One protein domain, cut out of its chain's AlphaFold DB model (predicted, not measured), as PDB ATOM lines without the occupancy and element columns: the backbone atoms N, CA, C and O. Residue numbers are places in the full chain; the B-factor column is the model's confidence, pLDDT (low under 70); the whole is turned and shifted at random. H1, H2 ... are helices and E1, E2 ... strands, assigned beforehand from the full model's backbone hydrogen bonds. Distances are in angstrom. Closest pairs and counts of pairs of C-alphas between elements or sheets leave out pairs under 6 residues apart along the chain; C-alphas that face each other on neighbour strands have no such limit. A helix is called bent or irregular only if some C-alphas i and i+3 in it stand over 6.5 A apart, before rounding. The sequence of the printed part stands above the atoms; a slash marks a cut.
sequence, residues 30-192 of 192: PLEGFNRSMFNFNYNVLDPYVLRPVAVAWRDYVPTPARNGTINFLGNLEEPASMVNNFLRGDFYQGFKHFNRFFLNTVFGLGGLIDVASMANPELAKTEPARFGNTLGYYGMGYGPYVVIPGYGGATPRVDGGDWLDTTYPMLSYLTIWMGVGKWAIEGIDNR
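AT A GLANCE: This is residues 30 to 192 of the 192 residues of a protein of Klebsiella pneumoniae (UniProt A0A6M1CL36). Two long bent helices, H1 and H2, make an arch, with H7 crossing the space between H1b and H2a. H3 folds back on H2b with short H4 at its side; H5, H6 and the small antiparallel hairpin E1 E2 run across the arch's open end toward H1a. The printed part has 163 residues, mostly helix, in the order H1 H2 H3 H4 H5 E1 E2 H6 H7; it is compact, radius of gyration of the C-alphas 17.2 A, spans 47 by 44 by 29 A.

HOW THE PARTS SIT: H1, residues 32 to 61, was assigned by its hydrogen bonds as one helix but is bent, C-alphas 49 and 52 being 6.9 A apart; arms H1a, 32 to 49, and H1b, 52 to 61, stand at a steep tilt of 39 degrees. H2, residues 64 to 88, likewise one helix by its hydrogen bonds, is bent, with C-alphas 77 and 80 6.9 A apart; its arms are H2a, 64 to 77, and H2b, 80 to 88. H3, residues 92 to 107, and H2b touch as a hairpin, closest C-alphas Met 83 and Gly 95, 4.1 A. H4, residues 116 to 120, touches H3 (Arg 101 and Ala 117, closest C-alphas, 5.1 A). H5, residues 132 to 138, touches H2b, closest C-alphas Asn 85 and Phe 132, 6.0 A. In the hairpin of E1, residues 147 to 149, and E2, residues 153 to 155, N 149 and O 153 are 2.8 A apart; E1 and H1a have closest C-alphas Asn 35 and Val 148, 4.8 A. H6, residues 157 to 167, touches H5, closest C-alphas Gly 133 and Val 159, 4.0 A. H7, residues 177 to 190, touches H2a, closest C-alphas Leu 74 and Lys 183, 6.7 A, and with residues 189 to 190 alone H1b, Ala 55 and Ile 189, 5.2 A. O i to N i+4 pairs are within hydrogen-bond range throughout H1b, H2a, H2b, H3, H4, H5 and H7, 12 of 14 in H1a, 4 of 7 in H6.

IN THESE COORDINATES: H1a, 24.6 A, begins at C-alpha 32 (7.111, 0.738, 36.127); H7, 20.1 A, ends at C-alpha 190 (8.326, 28.882, 40.200).

THE WHOLE: The farthest C-alphas, Gly 33 and Phe 108, are 50.1 A apart. The printed part has no cut; the link H4 to H5 is long, and no printed residue is under 70 in pLDDT.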
ATOM      1  N   PRO A  30       5.845  -1.865  40.983       85.06
ATOM      2  CA  PRO A  30       4.796  -2.645  40.328       85.06
ATOM      3  C   PRO A  30       4.190  -1.956  39.100       85.06
ATOM      4  O   PRO A  30       3.575  -2.618  38.268       85.06
ATOM      5  N   LEU A  31       4.336  -0.630  38.994       88.19
ATOM      6  CA  LEU A  31       3.741   0.196  37.950       88.19
ATOM      7  C   LEU A  31       4.786   0.763  36.982       88.19
ATOM      8  O   LEU A  31       4.477   1.697  36.246       88.19
ATOM      9  N   GLU A  32       5.995   0.191  36.913       88.94
ATOM     10  CA  GLU A  32       7.111   0.738  36.127       88.94
ATOM     11  C   GLU A  32       6.732   1.059  34.667       88.94
ATOM     12  O   GLU A  32       7.053   2.137  34.161       88.94
ATOM     13  N   GLY A  33       6.015   0.161  33.982       90.94
ATOM     14  CA  GLY A  33       5.606   0.373  32.586       90.94
ATOM     15  C   GLY A  33       4.667   1.572  32.404       90.94
ATOM     16  O   GLY A  33       4.846   2.386  31.490       90.94
ATOM     17  N   PHE A  34       3.695   1.723  33.309       92.38
ATOM     18  CA  PHE A  34       2.806   2.883  33.343       92.38
ATOM     19  C   PHE A  34       3.589   4.153  33.701       92.38
ATOM     20  O   PHE A  34       3.508   5.154  32.988       92.38
ATOM     21  N   ASN A  35       4.426   4.078  34.738       94.12
ATOM     22  CA  ASN A  35       5.218   5.188  35.250       94.12
ATOM     23  C   ASN A  35       6.169   5.755  34.196       94.12
ATOM     24  O   ASN A  35       6.222   6.967  34.006       94.12
ATOM     25  N   ARG A  36       6.869   4.894  33.449       94.19
ATOM     26  CA  ARG A  36       7.741   5.311  32.341       94.19
ATOM     27  C   ARG A  36       6.962   5.971  31.208       94.19
ATOM     28  O   ARG A  36       7.430   6.958  30.648       94.19
ATOM     29  N   SER A  37       5.781   5.455  30.875       94.25
ATOM     30  CA  SER A  37       4.939   6.025  29.817       94.25
ATOM     31  C   SER A  37       4.431   7.418  30.198       94.25
ATOM     32  O   SER A  37       4.565   8.360  29.415       94.25
ATOM     33  N   MET A  38       3.924   7.577  31.424       95.62
ATOM     34  CA  MET A  38       3.483   8.875  31.943       95.62
ATOM     35  C   MET A  38       4.652   9.843  32.136       95.62
ATOM     36  O   MET A  38       4.526  11.023  31.822       95.62
ATOM     37  N   PHE A  39       5.816   9.354  32.573       94.62
ATOM     38  CA  PHE A  39       7.038  10.153  32.647       94.62
ATOM     39  C   PHE A  39       7.452  10.672  31.269       94.62
ATOM     40  O   PHE A  39       7.710  11.862  31.122       94.62
ATOM     41  N   ASN A  40       7.454   9.817  30.241       95.12
ATOM     42  CA  ASN A  40       7.769  10.227  28.873       95.12
ATOM     43  C   ASN A  40       6.789  11.278  28.346       95.12
ATOM     44  O   ASN A  40       7.212  12.196  27.648       95.12
ATOM     45  N   PHE A  41       5.503  11.166  28.680       95.19
ATOM     46  CA  PHE A  41       4.512  12.183  28.341       95.19
ATOM     47  C   PHE A  41       4.781  13.508  29.072       95.19
ATOM     48  O   PHE A  41       4.851  14.560  28.435       95.19
ATOM     49  N   ASN A  42       5.009  13.461  30.388       94.56
ATOM     50  CA  ASN A  42       5.334  14.641  31.188       94.56
ATOM     51  C   ASN A  42       6.595  15.344  30.667       94.56
ATOM     52  O   ASN A  42       6.592  16.557  30.492       94.56
ATOM     53  N   TYR A  43       7.645  14.579  30.371       94.62
ATOM     54  CA  TYR A  43       8.953  15.098  29.988       94.62
ATOM     55  C   TYR A  43       9.024  15.577  28.533       94.62
ATOM     56  O   TYR A  43       9.595  16.624  28.262       94.62
ATOM     57  N   ASN A  44       8.455  14.834  27.578       95.25
ATOM     58  CA  ASN A  44       8.597  15.167  26.154       95.25
ATOM     59  C   ASN A  44       7.447  16.013  25.601       95.25
ATOM     60  O   ASN A  44       7.597  16.611  24.536       95.25
ATOM     61  N   VAL A  45       6.294  16.046  26.278       94.19
ATOM     62  CA  VAL A  45       5.107  16.773  25.807       94.19
ATOM     63  C   VAL A  45       4.766  17.913  26.758       94.19
ATOM     64  O   VAL A  45       4.851  19.076  26.380       94.19
ATOM     65  N   LEU A  46       4.406  17.624  28.006       93.88
ATOM     66  CA  LEU A  46       3.946  18.692  28.901       93.88
ATOM     67  C   LEU A  46       5.048  19.697  29.234       93.88
ATOM     68  O   LEU A  46       4.797  20.901  29.231       93.88
ATOM     69  N   ASP A  47       6.266  19.224  29.479       94.00
ATOM     70  CA  ASP A  47       7.373  20.095  29.838       94.00
ATOM     71  C   ASP A  47       7.754  21.096  28.727       94.00
ATOM     72  O   ASP A  47       7.639  22.303  28.955       94.00
ATOM     73  N   PRO A  48       8.142  20.664  27.510       95.31
ATOM     74  CA  PRO A  48       8.590  21.591  26.475       95.31
ATOM     75  C   PRO A  48       7.469  22.456  25.895       95.31
ATOM     76  O   PRO A  48       7.748  23.583  25.491       95.31
ATOM     77  N   TYR A  49       6.227  21.961  25.842       94.88
ATOM     78  CA  TYR A  49       5.127  22.683  25.195       94.88
ATOM     79  C   TYR A  49       4.280  23.522  26.157       94.88
ATOM     80  O   TYR A  49       3.635  24.464  25.703       94.88
ATOM     81  N   VAL A  50       4.266  23.215  27.460       94.19
ATOM     82  CA  VAL A  50       3.394  23.898  28.434       94.19
ATOM     83  C   VAL A  50       4.181  24.443  29.620       94.19
ATOM     84  O   VAL A  50       4.237  25.660  29.794       94.19
ATOM     85  N   LEU A  51       4.813  23.584  30.426       94.06
ATOM     86  CA  LEU A  51       5.406  24.008  31.702       94.06
ATOM     87  C   LEU A  51       6.583  24.964  31.500       94.06
ATOM     88  O   LEU A  51       6.613  26.035  32.099       94.06
ATOM     89  N   ARG A  52       7.533  24.617  30.626       95.00
ATOM     90  CA  ARG A  52       8.729  25.433  30.392       95.00
ATOM     91  C   ARG A  52       8.404  26.797  29.767       95.00
ATOM     92  O   ARG A  52       8.931  27.785  30.275       95.00
ATOM     93  N   PRO A  53       7.558  26.917  28.724       96.56
ATOM     94  CA  PRO A  53       7.147  28.227  28.218       96.56
ATOM     95  C   PRO A  53       6.474  29.101  29.283       96.56
ATOM     96  O   PRO A  53       6.778  30.290  29.375       96.56
ATOM     97  N   VAL A  54       5.611  28.515  30.120       96.38
ATOM     98  CA  VAL A  54       4.940  29.236  31.212       96.38
ATOM     99  C   VAL A  54       5.934  29.673  32.290       96.38
ATOM    100  O   VAL A  54       5.872  30.818  32.725       96.38
ATOM    101  N   ALA A  55       6.887  28.822  32.677       95.06
ATOM    102  CA  ALA A  55       7.930  29.163  33.648       95.06
ATOM    103  C   ALA A  55       8.863  30.274  33.140       95.06
ATOM    104  O   ALA A  55       9.189  31.206  33.875       95.06
ATOM    105  N   VAL A  56       9.235  30.240  31.854       96.50
ATOM    106  CA  VAL A  56      10.000  31.325  31.219       96.50
ATOM    107  C   VAL A  56       9.200  32.626  31.233       96.50
ATOM    108  O   VAL A  56       9.733  33.653  31.637       96.50
ATOM    109  N   ALA A  57       7.912  32.588  30.883       96.50
ATOM    110  CA  ALA A  57       7.052  33.766  30.956       96.50
ATOM    111  C   ALA A  57       6.902  34.287  32.398       96.50
ATOM    112  O   ALA A  57       6.989  35.490  32.628       96.50
ATOM    113  N   TRP A  58       6.734  33.402  33.382       94.88
ATOM    114  CA  TRP A  58       6.690  33.765  34.799       94.88
ATOM    115  C   TRP A  58       7.970  34.486  35.230       94.88
ATOM    116  O   TRP A  58       7.910  35.555  35.831       94.88
ATOM    117  N   ARG A  59       9.135  33.950  34.855       95.06
ATOM    118  CA  ARG A  59      10.435  34.561  35.147       95.06
ATOM    119  C   ARG A  59      10.629  35.909  34.446       95.06
ATOM    120  O   ARG A  59      11.183  36.816  35.059       95.06
ATOM    121  N   ASP A  60      10.218  36.021  33.185       96.62
ATOM    122  CA  ASP A  60      10.535  37.176  32.338       96.62
ATOM    123  C   ASP A  60       9.551  38.342  32.532       96.62
ATOM    124  O   ASP A  60       9.946  39.502  32.426       96.62
ATOM    125  N   TYR A  61       8.281  38.056  32.846       96.88
ATOM    126  CA  TYR A  61       7.237  39.076  32.989       96.88
ATOM    127  C   TYR A  61       6.884  39.421  34.438       96.88
ATOM    128  O   TYR A  61       6.366  40.513  34.678       96.88
ATOM    129  N   VAL A  62       7.139  38.537  35.410       96.25
ATOM    130  CA  VAL A  62       6.812  38.810  36.818       96.25
ATOM    131  C   VAL A  62       8.053  39.318  37.556       96.25
ATOM    132  O   VAL A  62       9.042  38.591  37.672       96.25
ATOM    133  N   PRO A  63       8.022  40.546  38.110       96.19
ATOM    134  CA  PRO A  63       9.154  41.094  38.845       96.19
ATOM    135  C   PRO A  63       9.543  40.228  40.044       96.19
ATOM    136  O   PRO A  63       8.680  39.745  40.782       96.19
ATOM    137  N   THR A  64      10.845  40.116  40.308       95.44
ATOM    138  CA  THR A  64      11.399  39.350  41.436       95.44
ATOM    139  C   THR A  64      10.715  39.631  42.783       95.44
ATOM    140  O   THR A  64      10.416  38.666  43.484       95.44
ATOM    141  N   PRO A  65      10.386  40.888  43.165       94.69
ATOM    142  CA  PRO A  65       9.689  41.143  44.427       94.69
ATOM    143  C   PRO A  65       8.298  40.499  44.501       94.69
ATOM    144  O   PRO A  65       7.918  39.986  45.549       94.69
ATOM    145  N   ALA A  66       7.551  40.488  43.392       95.31
ATOM    146  CA  ALA A  66       6.223  39.881  43.332       95.31
ATOM    147  C   ALA A  66       6.299  38.347  43.376       95.31
ATOM    148  O   ALA A  66       5.513  37.715  44.083       95.31
ATOM    149  N   ARG A  67       7.282  37.756  42.679       94.88
ATOM    150  CA  ARG A  67       7.558  36.310  42.729       94.88
ATOM    151  C   ARG A  67       7.915  35.865  44.144       94.88
ATOM    152  O   ARG A  67       7.208  35.045  44.721       94.88
ATOM    153  N   ASN A  68       8.936  36.487  44.735       95.12
ATOM    154  CA  ASN A  68       9.376  36.179  46.096       95.12
ATOM    155  C   ASN A  68       8.242  36.388  47.102       95.12
ATOM    156  O   ASN A  68       8.016  35.532  47.948       95.12
ATOM    157  N   GLY A  69       7.493  37.488  46.976       95.75
ATOM    158  CA  GLY A  69       6.352  37.768  47.841       95.75
ATOM    159  C   GLY A  69       5.291  36.673  47.787       95.75
ATOM    160  O   GLY A  69       4.826  36.203  48.822       95.75
ATOM    161  N   THR A  70       4.965  36.210  46.582       95.88
ATOM    162  CA  THR A  70       3.973  35.151  46.375       95.88
ATOM    163  C   THR A  70       4.453  33.824  46.965       95.88
ATOM    164  O   THR A  70       3.710  33.179  47.695       95.88
ATOM    165  N   ILE A  71       5.709  33.437  46.732       95.31
ATOM    166  CA  ILE A  71       6.276  32.185  47.260       95.31
ATOM    167  C   ILE A  71       6.478  32.223  48.781       95.31
ATOM    168  O   ILE A  71       6.351  31.196  49.455       95.31
ATOM    169  N   ASN A  72       6.753  33.396  49.350       96.00
ATOM    170  CA  ASN A  72       6.765  33.586  50.798       96.00
ATOM    171  C   ASN A  72       5.359  33.431  51.374       96.00
ATOM    172  O   ASN A  72       5.182  32.691  52.339       96.00
ATOM    173  N   PHE A  73       4.358  34.055  50.746       96.12
ATOM    174  CA  PHE A  73       2.971  33.963  51.182       96.12
ATOM    175  C   PHE A  73       2.462  32.522  51.134       96.12
ATOM    176  O   PHE A  73       1.948  32.030  52.134       96.12
ATOM    177  N   LEU A  74       2.654  31.823  50.011       95.25
ATOM    178  CA  LEU A  74       2.230  30.429  49.863       95.25
ATOM    179  C   LEU A  74       2.960  29.502  50.843       95.25
ATOM    180  O   LEU A  74       2.315  28.666  51.473       95.25
ATOM    181  N   GLY A  75       4.263  29.714  51.054       94.81
ATOM    182  CA  GLY A  75       5.025  28.990  52.073       94.81
ATOM    183  C   GLY A  75       4.523  29.258  53.495       94.81
ATOM    184  O   GLY A  75       4.423  28.330  54.290       94.81
ATOM    185  N   ASN A  76       4.129  30.498  53.804       96.12
ATOM    186  CA  ASN A  76       3.581  30.875  55.109       96.12
ATOM    187  C   ASN A  76       2.278  30.124  55.438       96.12
ATOM    188  O   ASN A  76       2.022  29.823  56.601       96.12
ATOM    189  N   LEU A  77       1.476  29.761  54.428       95.19
ATOM    190  CA  LEU A  77       0.261  28.953  54.614       95.19
ATOM    191  C   LEU A  77       0.555  27.530  55.115       95.19
ATOM    192  O   LEU A  77      -0.313  26.910  55.725       95.19
ATOM    193  N   GLU A  78       1.760  27.016  54.862       95.12
ATOM    194  CA  GLU A  78       2.186  25.670  55.262       95.12
ATOM    195  C   GLU A  78       2.890  25.618  56.619       95.12
ATOM    196  O   GLU A  78       3.055  24.537  57.192       95.12
ATOM    197  N   GLU A  79       3.316  26.763  57.150       96.56
ATOM    198  CA  GLU A  79       4.029  26.840  58.428       96.56
ATOM    199  C   GLU A  79       3.196  26.261  59.594       96.56
ATOM    200  O   GLU A  79       3.749  25.486  60.376       96.56
ATOM    201  N   PRO A  80       1.868  26.507  59.710       96.19
ATOM    202  CA  PRO A  80       1.053  25.877  60.753       96.19
ATOM    203  C   PRO A  80       0.979  24.352  60.629       96.19
ATOM    204  O   PRO A  80       1.040  23.653  61.639       96.19
ATOM    205  N   ALA A  81       0.895  23.826  59.403       96.25
ATOM    206  CA  ALA A  81       0.912  22.383  59.173       96.25
ATOM    207  C   ALA A  81       2.266  21.774  59.549       96.25
ATOM    208  O   ALA A  81       2.329  20.742  60.220       96.25
ATOM    209  N   SER A  82       3.352  22.470  59.209       96.25
ATOM    210  CA  SER A  82       4.710  22.092  59.604       96.25
ATOM    211  C   SER A  82       4.897  22.114  61.120       96.25
ATOM    212  O   SER A  82       5.487  21.194  61.684       96.25
ATOM    213  N   MET A  83       4.346  23.113  61.807       96.38
ATOM    214  CA  MET A  83       4.337  23.185  63.267       96.38
ATOM    215  C   MET A  83       3.631  21.968  63.881       96.38
ATOM    216  O   MET A  83       4.223  21.273  64.708       96.38
ATOM    217  N   VAL A  84       2.388  21.692  63.466       96.44
ATOM    218  CA  VAL A  84       1.589  20.574  63.997       96.44
ATOM    219  C   VAL A  84       2.312  19.248  63.782       96.44
ATOM    220  O   VAL A  84       2.449  18.460  64.713       96.44
ATOM    221  N   ASN A  85       2.838  19.014  62.584       96.50
ATOM    222  CA  ASN A  85       3.515  17.766  62.256       96.50
ATOM    223  C   ASN A  85       4.844  17.569  62.988       96.50
ATOM    224  O   ASN A  85       5.150  16.447  63.390       96.50
ATOM    225  N   ASN A  86       5.623  18.628  63.213       96.69
ATOM    226  CA  ASN A  86       6.822  18.523  64.046       96.69
ATOM    227  C   ASN A  86       6.466  18.224  65.510       96.69
ATOM    228  O   ASN A  86       7.094  17.359  66.120       96.69
ATOM    229  N   PHE A  87       5.399  18.832  66.047       96.69
ATOM    230  CA  PHE A  87       4.887  18.465  67.371       96.69
ATOM    231  C   PHE A  87       4.422  17.011  67.434       96.69
ATOM    232  O   PHE A  87       4.733  16.327  68.406       96.69
ATOM    233  N   LEU A  88       3.744  16.511  66.394       95.62
ATOM    234  CA  LEU A  88       3.356  15.101  66.320       95.62
ATOM    235  C   LEU A  88       4.577  14.181  66.373       95.62
ATOM    236  O   LEU A  88       4.533  13.190  67.084       95.62
ATOM    237  N   ARG A  89       5.687  14.527  65.712       96.06
ATOM    238  CA  ARG A  89       6.944  13.750  65.765       96.06
ATOM    239  C   ARG A  89       7.697  13.872  67.096       96.06
ATOM    240  O   ARG A  89       8.665  13.143  67.307       96.06
ATOM    241  N   GLY A  90       7.266  14.767  67.987       95.12
ATOM    242  CA  GLY A  90       7.930  15.073  69.256       95.12
ATOM    243  C   GLY A  90       9.074  16.087  69.147       95.12
ATOM    244  O   GLY A  90       9.767  16.324  70.135       95.12
ATOM    245  N   ASP A  91       9.271  16.710  67.980       95.94
ATOM    246  CA  ASP A  91      10.277  17.755  67.779       95.94
ATOM    247  C   ASP A  91       9.679  19.137  68.073       95.94
ATOM    248  O   ASP A  91       9.214  19.874  67.198       95.94
ATOM    249  N   PHE A  92       9.673  19.489  69.359       95.50
ATOM    250  CA  PHE A  92       9.151  20.777  69.810       95.50
ATOM    251  C   PHE A  92       9.986  21.962  69.327       95.50
ATOM    252  O   PHE A  92       9.424  23.029  69.088       95.50
ATOM    253  N   TYR A  93      11.302  21.796  69.163       94.62
ATOM    254  CA  TYR A  93      12.171  22.881  68.714       94.62
ATOM    255  C   TYR A  93      11.813  23.295  67.284       94.62
ATOM    256  O   TYR A  93      11.552  24.474  67.031       94.62
ATOM    257  N   GLN A  94      11.693  22.327  66.368       94.75
ATOM    258  CA  GLN A  94      11.254  22.611  65.000       94.75
ATOM    259  C   GLN A  94       9.806  23.103  64.958       94.75
ATOM    260  O   GLN A  94       9.496  24.046  64.229       94.75
ATOM    261  N   GLY A  95       8.920  22.543  65.786       95.69
ATOM    262  CA  GLY A  95       7.539  23.016  65.873       95.69
ATOM    263  C   GLY A  95       7.440  24.501  66.252       95.69
ATOM    264  O   GLY A  95       6.779  25.276  65.556       95.69
ATOM    265  N   PHE A  96       8.163  24.942  67.287       96.19
ATOM    266  CA  PHE A  96       8.201  26.357  67.676       96.19
ATOM    267  C   PHE A  96       8.927  27.248  66.665       96.19
ATOM    268  O   PHE A  96       8.557  28.412  66.509       96.19
ATOM    269  N   LYS A  97       9.919  26.724  65.939       95.94
ATOM    270  CA  LYS A  97      10.532  27.442  64.818       95.94
ATOM    271  C   LYS A  97       9.490  27.783  63.746       95.94
ATOM    272  O   LYS A  97       9.382  28.950  63.373       95.94
ATOM    273  N   HIS A  98       8.690  26.813  63.304       96.38
ATOM    274  CA  HIS A  98       7.622  27.044  62.322       96.38
ATOM    275  C   HIS A  98       6.508  27.956  62.866       96.38
ATOM    276  O   HIS A  98       6.027  28.834  62.149       96.38
ATOM    277  N   PHE A  99       6.163  27.842  64.154       96.38
ATOM    278  CA  PHE A  99       5.253  28.787  64.813       96.38
ATOM    279  C   PHE A  99       5.768  30.231  64.737       96.38
ATOM    280  O   PHE A  99       5.040  31.132  64.321       96.38
ATOM    281  N   ASN A 100       7.031  30.456  65.112       96.44
ATOM    282  CA  ASN A 100       7.638  31.786  65.092       96.44
ATOM    283  C   ASN A 100       7.734  32.336  63.668       96.44
ATOM    284  O   ASN A 100       7.474  33.520  63.462       96.44
ATOM    285  N   ARG A 101       8.051  31.486  62.682       97.06
ATOM    286  CA  ARG A 101       8.026  31.867  61.265       97.06
ATOM    287  C   ARG A 101       6.641  32.346  60.847       97.06
ATOM    288  O   ARG A 101       6.523  33.473  60.369       97.06
ATOM    289  N   PHE A 102       5.602  31.552  61.113       96.75
ATOM    290  CA  PHE A 102       4.220  31.926  60.816       96.75
ATOM    291  C   PHE A 102       3.817  33.234  61.502       96.75
ATOM    292  O   PHE A 102       3.268  34.133  60.866       96.75
ATOM    293  N   PHE A 103       4.110  33.364  62.796       96.69
ATOM    294  CA  PHE A 103       3.761  34.539  63.583       96.69
ATOM    295  C   PHE A 103       4.439  35.804  63.045       96.69
ATOM    296  O   PHE A 103       3.761  36.786  62.743       96.69
ATOM    297  N   LEU A 104       5.764  35.777  62.867       97.06
ATOM    298  CA  LEU A 104       6.523  36.938  62.406       97.06
ATOM    299  C   LEU A 104       6.144  37.334  60.978       97.06
ATOM    300  O   LEU A 104       5.899  38.511  60.712       97.06
ATOM    301  N   ASN A 105       6.041  36.363  60.071       97.00
ATOM    302  CA  ASN A 105       5.731  36.625  58.668       97.00
ATOM    303  C   ASN A 105       4.280  37.089  58.488       97.00
ATOM    304  O   ASN A 105       4.014  37.996  57.703       97.00
ATOM    305  N   THR A 106       3.336  36.554  59.260       96.31
ATOM    306  CA  THR A 106       1.935  36.985  59.181       96.31
ATOM    307  C   THR A 106       1.732  38.374  59.786       96.31
ATOM    308  O   THR A 106       1.108  39.226  59.155       96.31
ATOM    309  N   VAL A 107       2.267  38.624  60.987       96.88
ATOM    310  CA  VAL A 107       2.024  39.869  61.738       96.88
ATOM    311  C   VAL A 107       2.865  41.028  61.208       96.88
ATOM    312  O   VAL A 107       2.340  42.115  60.979       96.88
ATOM    313  N   PHE A 108       4.163  40.808  60.999       96.56
ATOM    314  CA  PHE A 108       5.104  41.860  60.599       96.56
ATOM    315  C   PHE A 108       5.476  41.795  59.116       96.56
ATOM    316  O   PHE A 108       5.922  42.789  58.550       96.56
ATOM    317  N   GLY A 109       5.270  40.647  58.469       94.81
ATOM    318  CA  GLY A 109       5.612  40.414  57.066       94.81
ATOM    319  C   GLY A 109       4.462  40.608  56.077       94.81
ATOM    320  O   GLY A 109       4.457  39.974  55.023       94.81
ATOM    321  N   LEU A 110       3.477  41.455  56.402       95.62
ATOM    322  CA  LEU A 110       2.298  41.726  55.563       95.62
ATOM    323  C   LEU A 110       1.535  40.445  55.171       95.62
ATOM    324  O   LEU A 110       1.294  40.187  53.992       95.62
ATOM    325  N   GLY A 111       1.178  39.616  56.156       93.19
ATOM    326  CA  GLY A 111       0.424  38.381  55.918       93.19
ATOM    327  C   GLY A 111       1.243  37.239  55.308       93.19
ATOM    328  O   GLY A 111       0.667  36.260  54.848       93.19
ATOM    329  N   GLY A 112       2.572  37.348  55.306       93.81
ATOM    330  CA  GLY A 112       3.487  36.340  54.777       93.81
ATOM    331  C   GLY A 112       4.181  36.727  53.475       93.81
ATOM    332  O   GLY A 112       5.017  35.967  53.009       93.81
ATOM    333  N   LEU A 113       3.889  37.895  52.893       95.81
ATOM    334  CA  LEU A 113       4.570  38.373  51.681       95.81
ATOM    335  C   LEU A 113       6.066  38.642  51.926       95.81
ATOM    336  O   LEU A 113       6.904  38.438  51.048       95.81
ATOM    337  N   ILE A 114       6.421  39.094  53.123       96.06
ATOM    338  CA  ILE A 114       7.798  39.402  53.506       96.06
ATOM    339  C   ILE A 114       8.259  38.378  54.543       96.06
ATOM    340  O   ILE A 114       7.632  38.221  55.590       96.06
ATOM    341  N   ASP A 115       9.383  37.709  54.275       95.06
ATOM    342  CA  ASP A 115       9.983  36.735  55.194       95.06
ATOM    343  C   ASP A 115      10.800  37.433  56.295       95.06
ATOM    344  O   ASP A 115      12.033  37.444  56.303       95.06
ATOM    345  N   VAL A 116      10.083  38.078  57.216       94.75
ATOM    346  CA  VAL A 116      10.649  38.772  58.381       94.75
ATOM    347  C   VAL A 116      11.368  37.801  59.310       94.75
ATOM    348  O   VAL A 116      12.398  38.156  59.878       94.75
ATOM    349  N   ALA A 117      10.870  36.573  59.440       93.50
ATOM    350  CA  ALA A 117      11.459  35.558  60.300       93.50
ATOM    351  C   ALA A 117      12.902  35.229  59.895       93.50
ATOM    352  O   ALA A 117      13.797  35.301  60.739       93.50
ATOM    353  N   SER A 118      13.142  34.956  58.608       93.06
ATOM    354  CA  SER A 118      14.494  34.683  58.095       93.06
ATOM    355  C   SER A 118      15.443  35.875  58.258       93.06
ATOM    356  O   SER A 118      16.634  35.682  58.485       93.06
ATOM    357  N   MET A 119      14.934  37.110  58.159       92.75
ATOM    358  CA  MET A 119      15.739  38.322  58.375       92.75
ATOM    359  C   MET A 119      16.051  38.568  59.856       92.75
ATOM    360  O   MET A 119      17.102  39.118  60.177       92.75
ATOM    361  N   ALA A 120      15.145  38.180  60.755       93.19
ATOM    362  CA  ALA A 120      15.286  38.394  62.190       93.19
ATOM    363  C   ALA A 120      16.294  37.432  62.833       93.19
ATOM    364  O   ALA A 120      17.025  37.830  63.740       93.19
ATOM    365  N   ASN A 121      16.331  36.172  62.391       93.00
ATOM    366  CA  ASN A 121      17.261  35.179  62.917       93.00
ATOM    367  C   ASN A 121      17.606  34.125  61.843       93.00
ATOM    368  O   ASN A 121      16.689  33.491  61.316       93.00
ATOM    369  N   PRO A 122      18.900  33.858  61.567       91.38
ATOM    370  CA  PRO A 122      19.323  32.779  60.672       91.38
ATOM    371  C   PRO A 122      18.762  31.395  61.032       91.38
ATOM    372  O   PRO A 122      18.504  30.587  60.143       91.38
ATOM    373  N   GLU A 123      18.518  31.110  62.315       92.06
ATOM    374  CA  GLU A 123      17.896  29.852  62.749       92.06
ATOM    375  C   GLU A 123      16.460  29.709  62.243       92.06
ATOM    376  O   GLU A 123      15.989  28.593  62.031       92.06
ATOM    377  N   LEU A 124      15.773  30.828  62.005       92.12
ATOM    378  CA  LEU A 124      14.428  30.872  61.451       92.12
ATOM    379  C   LEU A 124      14.431  30.894  59.924       92.12
ATOM    380  O   LEU A 124      13.372  31.133  59.367       92.12
ATOM    381  N   ALA A 125      15.550  30.639  59.239       90.56
ATOM    382  CA  ALA A 125      15.565  30.538  57.781       90.56
ATOM    383  C   ALA A 125      14.541  29.511  57.264       90.56
ATOM    384  O   ALA A 125      14.292  28.486  57.917       90.56
ATOM    385  N   LYS A 126      13.954  29.795  56.091       88.25
ATOM    386  CA  LYS A 126      12.971  28.927  55.426       88.25
ATOM    387  C   LYS A 126      13.552  27.531  55.202       88.25
ATOM    388  O   LYS A 126      14.669  27.385  54.710       88.25
ATOM    389  N   THR A 127      12.776  26.518  55.563       89.50
ATOM    390  CA  THR A 127      13.092  25.101  55.355       89.50
ATOM    391  C   THR A 127      11.973  24.435  54.571       89.50
ATOM    392  O   THR A 127      10.883  24.996  54.445       89.50
ATOM    393  N   GLU A 128      12.242  23.235  54.061       87.75
ATOM    394  CA  GLU A 128      11.206  22.407  53.449       87.75
ATOM    395  C   GLU A 128      10.053  22.161  54.438       87.75
ATOM    396  O   GLU A 128      10.306  21.941  55.633       87.75
ATOM    397  N   PRO A 129       8.796  22.212  53.971       88.19
ATOM    398  CA  PRO A 129       7.635  22.006  54.817       88.19
ATOM    399  C   PRO A 129       7.584  20.566  55.330       88.19
ATOM    400  O   PRO A 129       7.845  19.597  54.617       88.19
ATOM    401  N   ALA A 130       7.217  20.421  56.599       91.56
ATOM    402  CA  ALA A 130       7.068  19.134  57.254       91.56
ATOM    403  C   ALA A 130       5.588  18.749  57.268       91.56
ATOM    404  O   ALA A 130       4.865  19.114  58.184       91.56
ATOM    405  N   ARG A 131       5.131  17.975  56.289       93.38
ATOM    406  CA  ARG A 131       3.718  17.586  56.197       93.38
ATOM    407  C   ARG A 131       3.432  16.223  56.822       93.38
ATOM    408  O   ARG A 131       4.335  15.536  57.321       93.38
ATOM    409  N   PHE A 132       2.170  15.825  56.846       94.06
ATOM    410  CA  PHE A 132       1.734  14.591  57.480       94.06
ATOM    411  C   PHE A 132       2.348  13.352  56.835       94.06
ATOM    412  O   PHE A 132       2.724  12.426  57.550       94.06
ATOM    413  N   GLY A 133       2.594  13.348  55.524       93.00
ATOM    414  CA  GLY A 133       3.303  12.262  54.855       93.00
ATOM    415  C   GLY A 133       4.732  12.050  55.365       93.00
ATOM    416  O   GLY A 133       5.206  10.910  55.446       93.00
ATOM    417  N   ASN A 134       5.418  13.117  55.788       93.06
ATOM    418  CA  ASN A 134       6.706  13.012  56.476       93.06
ATOM    419  C   ASN A 134       6.539  12.466  57.906       93.06
ATOM    420  O   ASN A 134       7.384  11.697  58.360       93.06
ATOM    421  N   THR A 135       5.454  12.816  58.603       94.44
ATOM    422  CA  THR A 135       5.128  12.279  59.938       94.44
ATOM    423  C   THR A 135       4.853  10.779  59.876       94.44
ATOM    424  O   THR A 135       5.412  10.022  60.664       94.44
ATOM    425  N   LEU A 136       4.093  10.319  58.880       94.75
ATOM    426  CA  LEU A 136       3.900   8.892  58.621       94.75
ATOM    427  C   LEU A 136       5.237   8.185  58.349       94.75
ATOM    428  O   LEU A 136       5.490   7.104  58.880       94.75
ATOM    429  N   GLY A 137       6.115   8.812  57.561       93.25
ATOM    430  CA  GLY A 137       7.465   8.305  57.309       93.25
ATOM    431  C   GLY A 137       8.327   8.208  58.571       93.25
ATOM    432  O   GLY A 137       9.039   7.221  58.737       93.25
ATOM    433  N   TYR A 138       8.231   9.185  59.479       94.31
ATOM    434  CA  TYR A 138       8.930   9.176  60.769       94.31
ATOM    435  C   TYR A 138       8.508   7.992  61.651       94.31
ATOM    436  O   TYR A 138       9.348   7.366  62.290       94.31
ATOM    437  N   TYR A 139       7.227   7.617  61.612       94.56
ATOM    438  CA  TYR A 139       6.699   6.437  62.307       94.56
ATOM    439  C   TYR A 139       6.884   5.114  61.548       94.56
ATOM    440  O   TYR A 139       6.301   4.096  61.919       94.56
ATOM    441  N   GLY A 140       7.705   5.097  60.496       92.19
ATOM    442  CA  GLY A 140       8.066   3.874  59.782       92.19
ATOM    443  C   GLY A 140       7.046   3.412  58.741       92.19
ATOM    444  O   GLY A 140       7.182   2.305  58.219       92.19
ATOM    445  N   MET A 141       6.051   4.231  58.381       92.00
ATOM    446  CA  MET A 141       5.170   3.888  57.262       92.00
ATOM    447  C   MET A 141       5.936   3.955  55.936       92.00
ATOM    448  O   MET A 141       6.554   4.967  55.575       92.00
ATOM    449  N   GLY A 142       5.875   2.856  55.182       89.94
ATOM    450  CA  GLY A 142       6.435   2.767  53.837       89.94
ATOM    451  C   GLY A 142       5.734   3.707  52.852       89.94
ATOM    452  O   GLY A 142       4.602   4.130  53.070       89.94
ATOM    453  N   TYR A 143       6.407   4.034  51.748       86.19
ATOM    454  CA  TYR A 143       5.873   4.934  50.715       86.19
ATOM    455  C   TYR A 143       4.616   4.385  50.013       86.19
ATOM    456  O   TYR A 143       3.800   5.165  49.525       86.19
ATOM    457  N   GLY A 144       4.450   3.059  49.977       87.94
ATOM    458  CA  GLY A 144       3.477   2.395  49.110       87.94
ATOM    459  C   GLY A 144       3.960   2.327  47.651       87.94
ATOM    460  O   GLY A 144       5.135   2.604  47.383       87.94
ATOM    461  N   PRO A 145       3.088   1.933  46.705       88.62
ATOM    462  CA  PRO A 145       3.427   1.916  45.285       88.62
ATOM    463  C   PRO A 145       3.722   3.333  44.783       88.62
ATOM    464  O   PRO A 145       2.993   4.279  45.085       88.62
ATOM    465  N   TYR A 146       4.791   3.467  44.004       90.06
ATOM    466  CA  TYR A 146       5.114   4.707  43.310       90.06
ATOM    467  C   TYR A 146       4.277   4.808  42.037       90.06
ATOM    468  O   TYR A 146       4.165   3.838  41.288       90.06
ATOM    469  N   VAL A 147       3.691   5.976  41.784       93.69
ATOM    470  CA  VAL A 147       2.921   6.225  40.565       93.69
ATOM    471  C   VAL A 147       3.321   7.558  39.951       93.69
ATOM    472  O   VAL A 147       3.468   8.553  40.653       93.69
ATOM    473  N   VAL A 148       3.497   7.601  38.633       94.25
ATOM    474  CA  VAL A 148       3.692   8.853  37.895       94.25
ATOM    475  C   VAL A 148       2.366   9.255  37.277       94.25
ATOM    476  O   VAL A 148       1.838   8.569  36.406       94.25
ATOM    477  N   ILE A 149       1.834  10.383  37.725       93.00
ATOM    478  CA  ILE A 149       0.572  10.934  37.250       93.00
ATOM    479  C   ILE A 149       0.878  11.984  36.168       93.00
ATOM    480  O   ILE A 149       1.769  12.826  36.355       93.00
ATOM    481  N   PRO A 150       0.172  11.965  35.023       89.62
ATOM    482  CA  PRO A 150       0.367  12.963  33.981       89.62
ATOM    483  C   PRO A 150       0.035  14.370  34.507       89.62
ATOM    484  O   PRO A 150      -0.998  14.576  35.137       89.62
ATOM    485  N   GLY A 151       0.929  15.335  34.287       89.12
ATOM    486  CA  GLY A 151       0.807  16.721  34.762       89.12
ATOM    487  C   GLY A 151       1.117  16.953  36.244       89.12
ATOM    488  O   GLY A 151       1.571  18.039  36.585       89.12
ATOM    489  N   TYR A 152       0.933  15.952  37.109       89.56
ATOM    490  CA  TYR A 152       1.225  16.068  38.543       89.56
ATOM    491  C   TYR A 152       2.657  15.641  38.902       89.56
ATOM    492  O   TYR A 152       3.313  16.283  39.714       89.56
ATOM    493  N   GLY A 153       3.170  14.589  38.255       91.62
ATOM    494  CA  GLY A 153       4.502  14.045  38.519       91.62
ATOM    495  C   GLY A 153       4.472  12.774  39.366       91.62
ATOM    496  O   GLY A 153       3.497  12.023  39.348       91.62
ATOM    497  N   GLY A 154       5.583  12.490  40.044       92.00
ATOM    498  CA  GLY A 154       5.709  11.313  40.900       92.00
ATOM    499  C   GLY A 154       4.940  11.491  42.202       92.00
ATOM    500  O   GLY A 154       5.212  12.435  42.932       92.00
ATOM    501  N   ALA A 155       4.040  10.560  42.497       92.31
ATOM    502  CA  ALA A 155       3.210  10.559  43.686       92.31
ATOM    503  C   ALA A 155       3.337   9.232  44.443       92.31
ATOM    504  O   ALA A 155       3.581   8.167  43.863       92.31
ATOM    505  N   THR A 156       3.154   9.289  45.757       92.12
ATOM    506  CA  THR A 156       3.079   8.115  46.628       92.12
ATOM    507  C   THR A 156       1.902   8.252  47.590       92.12
ATOM    508  O   THR A 156       1.687   9.341  48.123       92.12
ATOM    509  N   PRO A 157       1.160   7.168  47.889       91.00
ATOM    510  CA  PRO A 157       0.039   7.230  48.826       91.00
ATOM    511  C   PRO A 157       0.417   7.804  50.193       91.00
ATOM    512  O   PRO A 157      -0.376   8.515  50.800       91.00
ATOM    513  N   ARG A 158       1.637   7.526  50.672       92.62
ATOM    514  CA  ARG A 158       2.105   8.042  51.961       92.62
ATOM    515  C   ARG A 158       2.320   9.550  51.950       92.62
ATOM    516  O   ARG A 158       1.930  10.200  52.909       92.62
ATOM    517  N   VAL A 159       2.999  10.079  50.931       91.06
ATOM    518  CA  VAL A 159       3.328  11.510  50.876       91.06
ATOM    519  C   VAL A 159       2.097  12.283  50.431       91.06
ATOM    520  O   VAL A 159       1.467  12.920  51.257       91.06
ATOM    521  N   ASP A 160       1.660  12.127  49.187       91.31
ATOM    522  CA  ASP A 160       0.569  12.926  48.620       91.31
ATOM    523  C   ASP A 160      -0.785  12.650  49.283       91.31
ATOM    524  O   ASP A 160      -1.565  13.566  49.542       91.31
ATOM    525  N   GLY A 161      -1.065  11.380  49.594       90.75
ATOM    526  CA  GLY A 161      -2.283  11.000  50.310       90.75
ATOM    527  C   GLY A 161      -2.234  11.357  51.797       90.75
ATOM    528  O   GLY A 161      -3.257  11.726  52.368       90.75
ATOM    529  N   GLY A 162      -1.055  11.285  52.422       90.06
ATOM    530  CA  GLY A 162      -0.862  11.706  53.808       90.06
ATOM    531  C   GLY A 162      -0.996  13.216  53.959       90.06
ATOM    532  O   GLY A 162      -1.758  13.676  54.801       90.06
ATOM    533  N   ASP A 163      -0.328  13.982  53.102       92.44
ATOM    534  CA  ASP A 163      -0.312  15.446  53.106       92.44
ATOM    535  C   ASP A 163      -1.704  16.053  52.888       92.44
ATOM    536  O   ASP A 163      -1.973  17.169  53.334       92.44
ATOM    537  N   TRP A 164      -2.630  15.313  52.269       90.44
ATOM    538  CA  TRP A 164      -4.032  15.723  52.186       90.44
ATOM    539  C   TRP A 164      -4.664  15.935  53.572       90.44
ATOM    540  O   TRP A 164      -5.502  16.823  53.728       90.44
ATOM    541  N   LEU A 165      -4.238  15.198  54.604       91.38
ATOM    542  CA  LEU A 165      -4.753  15.366  55.968       91.38
ATOM    543  C   LEU A 165      -4.442  16.744  56.556       91.38
ATOM    544  O   LEU A 165      -5.226  17.246  57.362       91.38
ATOM    545  N   ASP A 166      -3.381  17.408  56.099       90.56
ATOM    546  CA  ASP A 166      -3.052  18.760  56.548       90.56
ATOM    547  C   ASP A 166      -4.044  19.815  56.038       90.56
ATOM    548  O   ASP A 166      -4.119  20.913  56.581       90.56
ATOM    549  N   THR A 167      -4.882  19.467  55.056       89.75
ATOM    550  CA  THR A 167      -5.979  20.325  54.574       89.75
ATOM    551  C   THR A 167      -7.231  20.266  55.455       89.75
ATOM    552  O   THR A 167      -8.190  20.997  55.214       89.75
ATOM    553  N   THR A 168      -7.248  19.421  56.492       90.38
ATOM    554  CA  THR A 168      -8.423  19.237  57.366       90.38
ATOM    555  C   THR A 168      -8.467  20.204  58.549       90.38
ATOM    556  O   THR A 168      -9.543  20.463  59.091       90.38
ATOM    557  N   TYR A 169      -7.325  20.771  58.939       90.44
ATOM    558  CA  TYR A 169      -7.197  21.700  60.060       90.44
ATOM    559  C   TYR A 169      -6.703  23.087  59.598       90.44
ATOM    560  O   TYR A 169      -6.323  23.250  58.435       90.44
ATOM    561  N   PRO A 170      -6.782  24.122  60.463       90.00
ATOM    562  CA  PRO A 170      -6.610  25.507  60.047       90.00
ATOM    563  C   PRO A 170      -5.324  25.876  59.310       90.00
ATOM    564  O   PRO A 170      -4.259  25.276  59.441       90.00
ATOM    565  N   MET A 171      -5.518  26.987  58.603       88.81
ATOM    566  CA  MET A 171      -4.799  27.594  57.491       88.81
ATOM    567  C   MET A 171      -5.026  26.917  56.144       88.81
ATOM    568  O   MET A 171      -5.663  27.528  55.285       88.81
ATOM    569  N   LEU A 172      -4.607  25.665  55.955       89.00
ATOM    570  CA  LEU A 172      -4.832  24.983  54.674       89.00
ATOM    571  C   LEU A 172      -6.309  24.631  54.451       89.00
ATOM    572  O   LEU A 172      -6.772  24.693  53.314       89.00
ATOM    573  N   SER A 173      -7.076  24.373  55.516       91.88
ATOM    574  CA  SER A 173      -8.525  24.142  55.412       91.88
ATOM    575  C   SER A 173      -9.337  25.359  54.958       91.88
ATOM    576  O   SER A 173     -10.489  25.214  54.552       91.88
ATOM    577  N   TYR A 174      -8.759  26.565  55.005       92.12
ATOM    578  CA  TYR A 174      -9.410  27.779  54.506       92.12
ATOM    579  C   TYR A 174      -9.299  27.932  52.988       92.12
ATOM    580  O   TYR A 174     -10.024  28.734  52.396       92.12
ATOM    581  N   LEU A 175      -8.407  27.176  52.344       92.31
ATOM    582  CA  LEU A 175      -8.267  27.199  50.899       92.31
ATOM    583  C   LEU A 175      -9.405  26.405  50.263       92.31
ATOM    584  O   LEU A 175      -9.637  25.236  50.568       92.31
ATOM    585  N   THR A 176     -10.096  27.028  49.312       93.62
ATOM    586  CA  THR A 176     -10.969  26.269  48.410       93.62
ATOM    587  C   THR A 176     -10.127  25.325  47.552       93.62
ATOM    588  O   THR A 176      -8.939  25.565  47.334       93.62
ATOM    589  N   ILE A 177     -10.744  24.287  46.984       89.44
ATOM    590  CA  ILE A 177     -10.056  23.359  46.068       89.44
ATOM    591  C   ILE A 177      -9.339  24.125  44.945       89.44
ATOM    592  O   ILE A 177      -8.183  23.845  44.644       89.44
ATOM    593  N   TRP A 178      -9.982  25.151  44.380       92.88
ATOM    594  CA  TRP A 178      -9.391  25.987  43.333       92.88
ATOM    595  C   TRP A 178      -8.196  26.810  43.820       92.88
ATOM    596  O   TRP A 178      -7.227  26.965  43.081       92.88
ATOM    597  N   MET A 179      -8.226  27.294  45.063       93.81
ATOM    598  CA  MET A 179      -7.073  27.960  45.675       93.81
ATOM    599  C   MET A 179      -5.927  26.978  45.933       93.81
ATOM    600  O   MET A 179      -4.776  27.332  45.704       93.81
ATOM    601  N   GLY A 180      -6.229  25.744  46.349       92.25
ATOM    602  CA  GLY A 180      -5.232  24.681  46.505       92.25
ATOM    603  C   GLY A 180      -4.562  24.313  45.179       92.25
ATOM    604  O   GLY A 180      -3.337  24.259  45.105       92.25
ATOM    605  N   VAL A 181      -5.350  24.152  44.110       91.94
ATOM    606  CA  VAL A 181      -4.829  23.932  42.750       91.94
ATOM    607  C   VAL A 181      -3.995  25.126  42.282       91.94
ATOM    608  O   VAL A 181      -2.918  24.931  41.729       91.94
ATOM    609  N   GLY A 182      -4.450  26.356  42.534       95.12
ATOM    610  CA  GLY A 182      -3.701  27.568  42.197       95.12
ATOM    611  C   GLY A 182      -2.364  27.657  42.936       95.12
ATOM    612  O   GLY A 182      -1.344  27.932  42.312       95.12
ATOM    613  N   LYS A 183      -2.352  27.356  44.241       94.50
ATOM    614  CA  LYS A 183      -1.133  27.266  45.054       94.50
ATOM    615  C   LYS A 183      -0.154  26.249  44.463       94.50
ATOM    616  O   LYS A 183       0.980  26.612  44.175       94.50
ATOM    617  N   TRP A 184      -0.615  25.017  44.228       92.50
ATOM    618  CA  TRP A 184       0.194  23.950  43.631       92.50
ATOM    619  C   TRP A 184       0.760  24.351  42.261       92.50
ATOM    620  O   TRP A 184       1.941  24.145  41.997       92.50
ATOM    621  N   ALA A 185      -0.054  24.976  41.406       94.19
ATOM    622  CA  ALA A 185       0.375  25.412  40.083       94.19
ATOM    623  C   ALA A 185       1.440  26.517  40.149       94.19
ATOM    624  O   ALA A 185       2.436  26.439  39.436       94.19
ATOM    625  N   ILE A 186       1.261  27.530  41.004       95.12
ATOM    626  CA  ILE A 186       2.225  28.634  41.145       95.12
ATOM    627  C   ILE A 186       3.556  28.126  41.704       95.12
ATOM    628  O   ILE A 186       4.607  28.466  41.165       95.12
ATOM    629  N   GLU A 187       3.523  27.287  42.741       92.94
ATOM    630  CA  GLU A 187       4.728  26.662  43.299       92.94
ATOM    631  C   GLU A 187       5.425  25.773  42.262       92.94
ATOM    632  O   GLU A 187       6.646  25.813  42.129       92.94
ATOM    633  N   GLY A 188       4.654  25.014  41.479       92.38
ATOM    634  CA  GLY A 188       5.181  24.196  40.390       92.38
ATOM    635  C   GLY A 188       5.842  25.020  39.283       92.38
ATOM    636  O   GLY A 188       6.890  24.625  38.780       92.38
ATOM    637  N   ILE A 189       5.262  26.169  38.919       93.69
ATOM    638  CA  ILE A 189       5.816  27.079  37.907       93.69
ATOM    639  C   ILE A 189       7.098  27.749  38.408       93.69
ATOM    640  O   ILE A 189       8.045  27.873  37.639       93.69
ATOM    641  N   ASP A 190       7.145  28.190  39.667       92.19
ATOM    642  CA  ASP A 190       8.326  28.882  40.200       92.19
ATOM    643  C   ASP A 190       9.514  27.936  40.430       92.19
ATOM    644  O   ASP A 190      10.659  28.335  40.225       92.19
ATOM    645  N   ASN A 191       9.244  26.673  40.777       90.69
ATOM    646  CA  ASN A 191      10.264  25.631  40.925       90.69
ATOM    647  C   ASN A 191      10.816  25.102  39.585       90.69
ATOM    648  O   ASN A 191      11.804  24.362  39.594       90.69
ATOM    649  N   ARG A 192      10.168  25.408  38.451       89.31
ATOM    650  CA  ARG A 192      10.489  24.833  37.137       89.31
ATOM    651  C   ARG A 192      11.602  25.569  36.394       89.31
ATOM    652  O   ARG A 192      12.425  24.846  35.771       89.31
TER     653      ARG A 192